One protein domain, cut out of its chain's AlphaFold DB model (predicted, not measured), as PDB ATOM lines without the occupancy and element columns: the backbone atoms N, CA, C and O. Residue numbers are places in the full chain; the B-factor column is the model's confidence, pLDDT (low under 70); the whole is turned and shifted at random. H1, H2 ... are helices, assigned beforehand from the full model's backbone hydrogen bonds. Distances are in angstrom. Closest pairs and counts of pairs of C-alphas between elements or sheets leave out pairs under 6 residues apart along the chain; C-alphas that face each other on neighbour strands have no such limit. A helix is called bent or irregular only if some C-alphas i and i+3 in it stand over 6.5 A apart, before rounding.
ATOM      1  N   LYS A  58       0.803 -24.894 -15.946       58.53
ATOM      2  CA  LYS A  58       0.692 -26.357 -15.804       58.53
ATOM      3  C   LYS A  58      -0.536 -26.822 -15.003       58.53
ATOM      4  O   LYS A  58      -1.004 -27.926 -15.240       58.53
ATOM      5  N   ASN A  59      -1.090 -25.975 -14.127       57.66
ATOM      6  CA  ASN A  59      -2.291 -26.275 -13.330       57.66
ATOM      7  C   ASN A  59      -3.533 -25.517 -13.827       57.66
ATOM      8  O   ASN A  59      -4.523 -25.421 -13.106       57.66
ATOM      9  N   GLN A  60      -3.495 -24.978 -15.052       59.03
ATOM     10  CA  GLN A  60      -4.595 -24.200 -15.632       59.03
ATOM     11  C   GLN A  60      -5.932 -24.930 -15.568       59.03
ATOM     12  O   GLN A  60      -6.915 -24.320 -15.184       59.03
ATOM     13  N   LEU A  61      -5.965 -26.231 -15.864       54.19
ATOM     14  CA  LEU A  61      -7.210 -27.002 -15.856       54.19
ATOM     15  C   LEU A  61      -7.843 -27.087 -14.460       54.19
ATOM     16  O   LEU A  61      -9.043 -26.894 -14.341       54.19
ATOM     17  N   LEU A  62      -7.054 -27.289 -13.398       57.50
ATOM     18  CA  LEU A  62      -7.565 -27.295 -12.019       57.50
ATOM     19  C   LEU A  62      -7.951 -25.885 -11.543       57.50
ATOM     20  O   LEU A  62      -8.940 -25.723 -10.839       57.50
ATOM     21  N   ASN A  63      -7.210 -24.866 -11.982       57.28
ATOM     22  CA  ASN A  63      -7.470 -23.463 -11.649       57.28
ATOM     23  C   ASN A  63      -8.649 -22.853 -12.432       57.28
ATOM     24  O   ASN A  63      -9.071 -21.752 -12.100       57.28
ATOM     25  N   VAL A  64      -9.145 -23.514 -13.485       61.00
ATOM     26  CA  VAL A  64     -10.323 -23.084 -14.265       61.00
ATOM     27  C   VAL A  64     -11.630 -23.500 -13.582       61.00
ATOM     28  O   VAL A  64     -12.639 -22.824 -13.753       61.00
ATOM     29  N   PHE A  65     -11.619 -24.574 -12.785       58.06
ATOM     30  CA  PHE A  65     -12.803 -25.062 -12.062       58.06
ATOM     31  C   PHE A  65     -12.980 -24.453 -10.664       58.06
ATOM     32  O   PHE A  65     -13.987 -24.713 -10.010       58.06
ATOM     33  N   VAL A  66     -12.016 -23.658 -10.200       64.94
ATOM     34  CA  VAL A  66     -12.072 -22.954  -8.915       64.94
ATOM     35  C   VAL A  66     -12.194 -21.466  -9.202       64.94
ATOM     36  O   VAL A  66     -11.489 -20.949 -10.066       64.94
ATOM     37  N   ASP A  67     -13.070 -20.781  -8.467       76.50
ATOM     38  CA  ASP A  67     -13.175 -19.323  -8.512       76.50
ATOM     39  C   ASP A  67     -11.764 -18.697  -8.381       76.50
ATOM     40  O   ASP A  67     -11.054 -18.993  -7.411       76.50
ATOM     41  N   PRO A  68     -11.325 -17.863  -9.344       70.56
ATOM     42  CA  PRO A  68     -10.008 -17.236  -9.319       70.56
ATOM     43  C   PRO A  68      -9.701 -16.489  -8.016       70.56
ATOM     44  O   PRO A  68      -8.552 -16.504  -7.575       70.56
ATOM     45  N   VAL A  69     -10.700 -15.865  -7.386       75.19
ATOM     46  CA  VAL A  69     -10.544 -15.142  -6.115       75.19
ATOM     47  C   VAL A  69     -10.261 -16.126  -4.985       75.19
ATOM     48  O   VAL A  69      -9.278 -15.975  -4.259       75.19
ATOM     49  N   VAL A  70     -11.050 -17.199  -4.898       78.38
ATOM     50  CA  VAL A  70     -10.887 -18.253  -3.885       78.38
ATOM     51  C   VAL A  70      -9.554 -18.981  -4.055       78.38
ATOM     52  O   VAL A  70      -8.852 -19.234  -3.077       78.38
ATOM     53  N   ASN A  71      -9.154 -19.293  -5.289       78.19
ATOM     54  CA  ASN A  71      -7.880 -19.959  -5.558       78.19
ATOM     55  C   ASN A  71      -6.680 -19.094  -5.140       78.19
ATOM     56  O   ASN A  71      -5.716 -19.601  -4.564       78.19
ATOM     57  N   ASN A  72      -6.743 -17.787  -5.399       74.25
ATOM     58  CA  ASN A  72      -5.696 -16.858  -4.984       74.25
ATOM     59  C   ASN A  72      -5.625 -16.720  -3.459       74.25
ATOM     60  O   ASN A  72      -4.523 -16.736  -2.911       74.25
ATOM     61  N   GLU A  73      -6.765 -16.679  -2.768       82.62
ATOM     62  CA  GLU A  73      -6.807 -16.672  -1.300       82.62
ATOM     63  C   GLU A  73      -6.214 -17.963  -0.715       82.62
ATOM     64  O   GLU A  73      -5.377 -17.927   0.185       82.62
ATOM     65  N   ILE A  74      -6.534 -19.124  -1.293       82.12
ATOM     66  CA  ILE A  74      -5.933 -20.405  -0.889       82.12
ATOM     67  C   ILE A  74      -4.407 -20.380  -1.064       82.12
ATOM     68  O   ILE A  74      -3.675 -20.877  -0.204       82.12
ATOM     69  N   LEU A  75      -3.900 -19.820  -2.166       81.06
ATOM     70  CA  LEU A  75      -2.458 -19.678  -2.394       81.06
ATOM     71  C   LEU A  75      -1.816 -18.708  -1.392       81.06
ATOM     72  O   LEU A  75      -0.721 -18.984  -0.891       81.06
ATOM     73  N   HIS A  76      -2.505 -17.616  -1.061       82.56
ATOM     74  CA  HIS A  76      -2.077 -16.651  -0.055       82.56
ATOM     75  C   HIS A  76      -1.968 -17.297   1.333       82.56
ATOM     76  O   HIS A  76      -0.900 -17.268   1.953       82.56
ATOM     77  N   LEU A  77      -3.024 -17.981   1.775       87.31
ATOM     78  CA  LEU A  77      -3.068 -18.688   3.053       87.31
ATOM     79  C   LEU A  77      -2.010 -19.791   3.134       87.31
ATOM     80  O   LEU A  77      -1.312 -19.893   4.140       87.31
ATOM     81  N   LYS A  78      -1.800 -20.570   2.062       86.12
ATOM     82  CA  LYS A  78      -0.716 -21.571   2.003       86.12
ATOM     83  C   LYS A  78       0.660 -20.942   2.211       86.12
ATOM     84  O   LYS A  78       1.489 -21.498   2.929       86.12
ATOM     85  N   LYS A  79       0.909 -19.776   1.611       84.38
ATOM     86  CA  LYS A  79       2.172 -19.048   1.782       84.38
ATOM     87  C   LYS A  79       2.344 -18.553   3.219       84.38
ATOM     88  O   LYS A  79       3.435 -18.698   3.770       84.38
ATOM     89  N   ILE A  80       1.283 -18.023   3.837       92.69
ATOM     90  CA  ILE A  80       1.295 -17.610   5.249       92.69
ATOM     91  C   ILE A  80       1.564 -18.804   6.164       92.69
ATOM     92  O   ILE A  80       2.431 -18.709   7.029       92.69
ATOM     93  N   ILE A  81       0.874 -19.928   5.958       93.56
ATOM     94  CA  ILE A  81       1.059 -21.153   6.745       93.56
ATOM     95  C   ILE A  81       2.503 -21.637   6.641       93.56
ATOM     96  O   ILE A  81       3.128 -21.889   7.667       93.56
ATOM     97  N   ASN A  82       3.063 -21.703   5.431       90.00
ATOM     98  CA  ASN A  82       4.456 -22.106   5.242       90.00
ATOM     99  C   ASN A  82       5.418 -21.165   5.974       90.00
ATOM    100  O   ASN A  82       6.303 -21.631   6.685       90.00
ATOM    101  N   LYS A  83       5.216 -19.846   5.858       92.19
ATOM    102  CA  LYS A  83       6.037 -18.855   6.564       92.19
ATOM    103  C   LYS A  83       5.951 -19.034   8.083       92.19
ATOM    104  O   LYS A  83       6.976 -19.110   8.748       92.19
ATOM    105  N   LYS A  84       4.737 -19.156   8.625       93.38
ATOM    106  CA  LYS A  84       4.512 -19.353  10.063       93.38
ATOM    107  C   LYS A  84       5.044 -20.691  10.563       93.38
ATOM    108  O   LYS A  84       5.534 -20.758  11.682       93.38
ATOM    109  N   SER A  85       4.989 -21.738   9.744       93.00
ATOM    110  CA  SER A  85       5.578 -23.036  10.069       93.00
ATOM    111  C   SER A  85       7.100 -22.959  10.183       93.00
ATOM    112  O   SER A  85       7.657 -23.601  11.067       93.00
ATOM    113  N   ILE A  86       7.760 -22.179   9.318       92.50
ATOM    114  CA  ILE A  86       9.207 -21.931   9.398       92.50
ATOM    115  C   ILE A  86       9.533 -21.152  10.677       92.50
ATOM    116  O   ILE A  86      10.335 -21.626  11.471       92.50
ATOM    117  N   GLU A  87       8.844 -20.033  10.935       93.00
ATOM    118  CA  GLU A  87       9.036 -19.230  12.158       93.00
ATOM    119  C   GLU A  87       8.838 -20.070  13.437       93.00
ATOM    120  O   GLU A  87       9.573 -19.936  14.413       93.00
ATOM    121  N   LEU A  88       7.846 -20.965  13.437       91.81
ATOM    122  CA  LEU A  88       7.565 -21.855  14.561       91.81
ATOM    123  C   LEU A  88       8.671 -22.898  14.744       91.81
ATOM    124  O   LEU A  88       9.049 -23.184  15.880       91.81
ATOM    125  N   GLN A  89       9.190 -23.459  13.650       91.88
ATOM    126  CA  GLN A  89      10.315 -24.387  13.708       91.88
ATOM    127  C   GLN A  89      11.568 -23.694  14.255       91.88
ATOM    128  O   GLN A  89      12.159 -24.194  15.203       91.88
ATOM    129  N   GLU A  90      11.899 -22.501  13.759       89.62
ATOM    130  CA  GLU A  90      13.029 -21.702  14.250       89.62
ATOM    131  C   GLU A  90      12.902 -21.385  15.749       89.62
ATOM    132  O   GLU A  90      13.864 -21.518  16.506       89.62
ATOM    133  N   ALA A  91      11.703 -21.014  16.211       87.38
ATOM    134  CA  ALA A  91      11.448 -20.753  17.626       87.38
ATOM    135  C   ALA A  91      11.580 -22.018  18.497       87.38
ATOM    136  O   ALA A  91      12.081 -21.945  19.621       87.38
ATOM    137  N   LYS A  92      11.150 -23.183  17.989       86.75
ATOM    138  CA  LYS A  92      11.342 -24.476  18.666       86.75
ATOM    139  C   LYS A  92      12.818 -24.842  18.761       86.75
ATOM    140  O   LYS A  92      13.266 -25.197  19.848       86.75
ATOM    141  N   ASP A  93      13.555 -24.698  17.666       82.50
ATOM    142  CA  ASP A  93      14.985 -24.998  17.604       82.50
ATOM    143  C   ASP A  93      15.776 -24.080  18.558       82.50
ATOM    144  O   ASP A  93      16.659 -24.539  19.283       82.50
ATOM    145  N   ALA A  94      15.416 -22.794  18.647       83.25
ATOM    146  CA  ALA A  94      16.018 -21.852  19.595       83.25
ATOM    147  C   ALA A  94      15.734 -22.218  21.065       83.25
ATOM    148  O   ALA A  94      16.619 -22.122  21.920       83.25
ATOM    149  N   LEU A  95      14.510 -22.661  21.363       82.44
ATOM    150  CA  LEU A  95      14.116 -23.104  22.702       82.44
ATOM    151  C   LEU A  95      14.805 -24.418  23.096       82.44
ATOM    152  O   LEU A  95      15.148 -24.611  24.262       82.44
ATOM    153  N   GLU A  96      15.028 -25.320  22.142       78.44
ATOM    154  CA  GLU A  96      15.823 -26.531  22.349       78.44
ATOM    155  C   GLU A  96      17.305 -26.199  22.565       78.44
ATOM    156  O   GLU A  96      17.917 -26.718  23.499       78.44
ATOM    157  N   GLY A  97      17.853 -25.248  21.804       72.38
ATOM    158  CA  GLY A  97      19.217 -24.746  21.982       72.38
ATOM    159  C   GLY A  97      19.482 -24.140  23.365       72.38
ATOM    160  O   GLY A  97      20.565 -24.330  23.912       72.38
ATOM    161  N   GLN A  98      18.493 -23.474  23.976       74.00
ATOM    162  CA  GLN A  98      18.612 -22.932  25.341       74.00
ATOM    163  C   GLN A  98      18.646 -24.002  26.440       74.00
ATOM    164  O   GLN A  98      19.138 -23.729  27.535       74.00
ATOM    165  N   LYS A  99      18.134 -25.212  26.184       74.81
ATOM    166  CA  LYS A  99      18.139 -26.308  27.171       74.81
ATOM    167  C   LYS A  99      19.498 -26.999  27.287       74.81
ATOM    168  O   LYS A  99      19.697 -27.782  28.215       74.81
ATOM    169  N   ILE A 100      20.412 -26.748  26.352       73.38
ATOM    170  CA  ILE A 100      21.732 -27.371  26.325       73.38
ATOM    171  C   ILE A 100      22.695 -26.530  27.168       73.38
ATOM    172  O   ILE A 100      22.989 -25.384  26.843       73.38
TER     173      ILE A 100
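AT A GLANCE: This is residues 58 to 100 of the 260 residues of an uncharacterized protein of Theileria equi strain WA (UniProt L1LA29). Picture one long, unbent helix, H2, that makes nearly the whole length, with a short irregular helix, H1, set as a small hook at its first end. H1 and H2 meet at a corner, like an L with one very short arm, and the rest of H2 sticks out on its own from residue 73 onward. The printed part has 43 residues with two named helices, H1 then H2, no named strand, and the class all helix. It is extended, with a radius of gyration of the C-alphas of 16.9 A, and its C-alphas span 52 by 18 by 8 A, a rod.

IN THESE COORDINATES: Find C-alpha 58 at (0.692, -26.357, -15.804); there H1 begins, and it runs through residues 58 to 64. H1 is irregular: C-alphas 58 and 61 are 7.9 A apart, where a regular helix has about 5 A. Go on to C-alpha 68 at (-10.008, -17.236, -9.319), where H2 begins; it holds residues 68 to 98, is 45.3 A from first to last C-alpha, and ends with C-alpha 98 at (18.612, -22.932, 25.341).

HOW THE PARTS SIT: Between H1 and H2 you will find three residues, a tight link. The two helices are close but not clearly touching; their closest C-alphas, those of Asn 63 and Asn 71, are 7.0 A apart. Their lines stand at a steep tilt of 58 degrees, opposite ways, with the line of H1 a rough one. In H2 every O i to N i+4 pair is within hydrogen-bond range; in H1 2 of 3 are.

THE WHOLE: The two C-alphas farthest apart are those of Val 64 and Ile 100, at 51.9 A. The printed part has no cut. Residues 73 to 100, of which 73 to 98 belong to H2, stand free. Look at the B-factor column for residues 58 to 66: their pLDDT is under 70, while the mean of the printed part is 78.5.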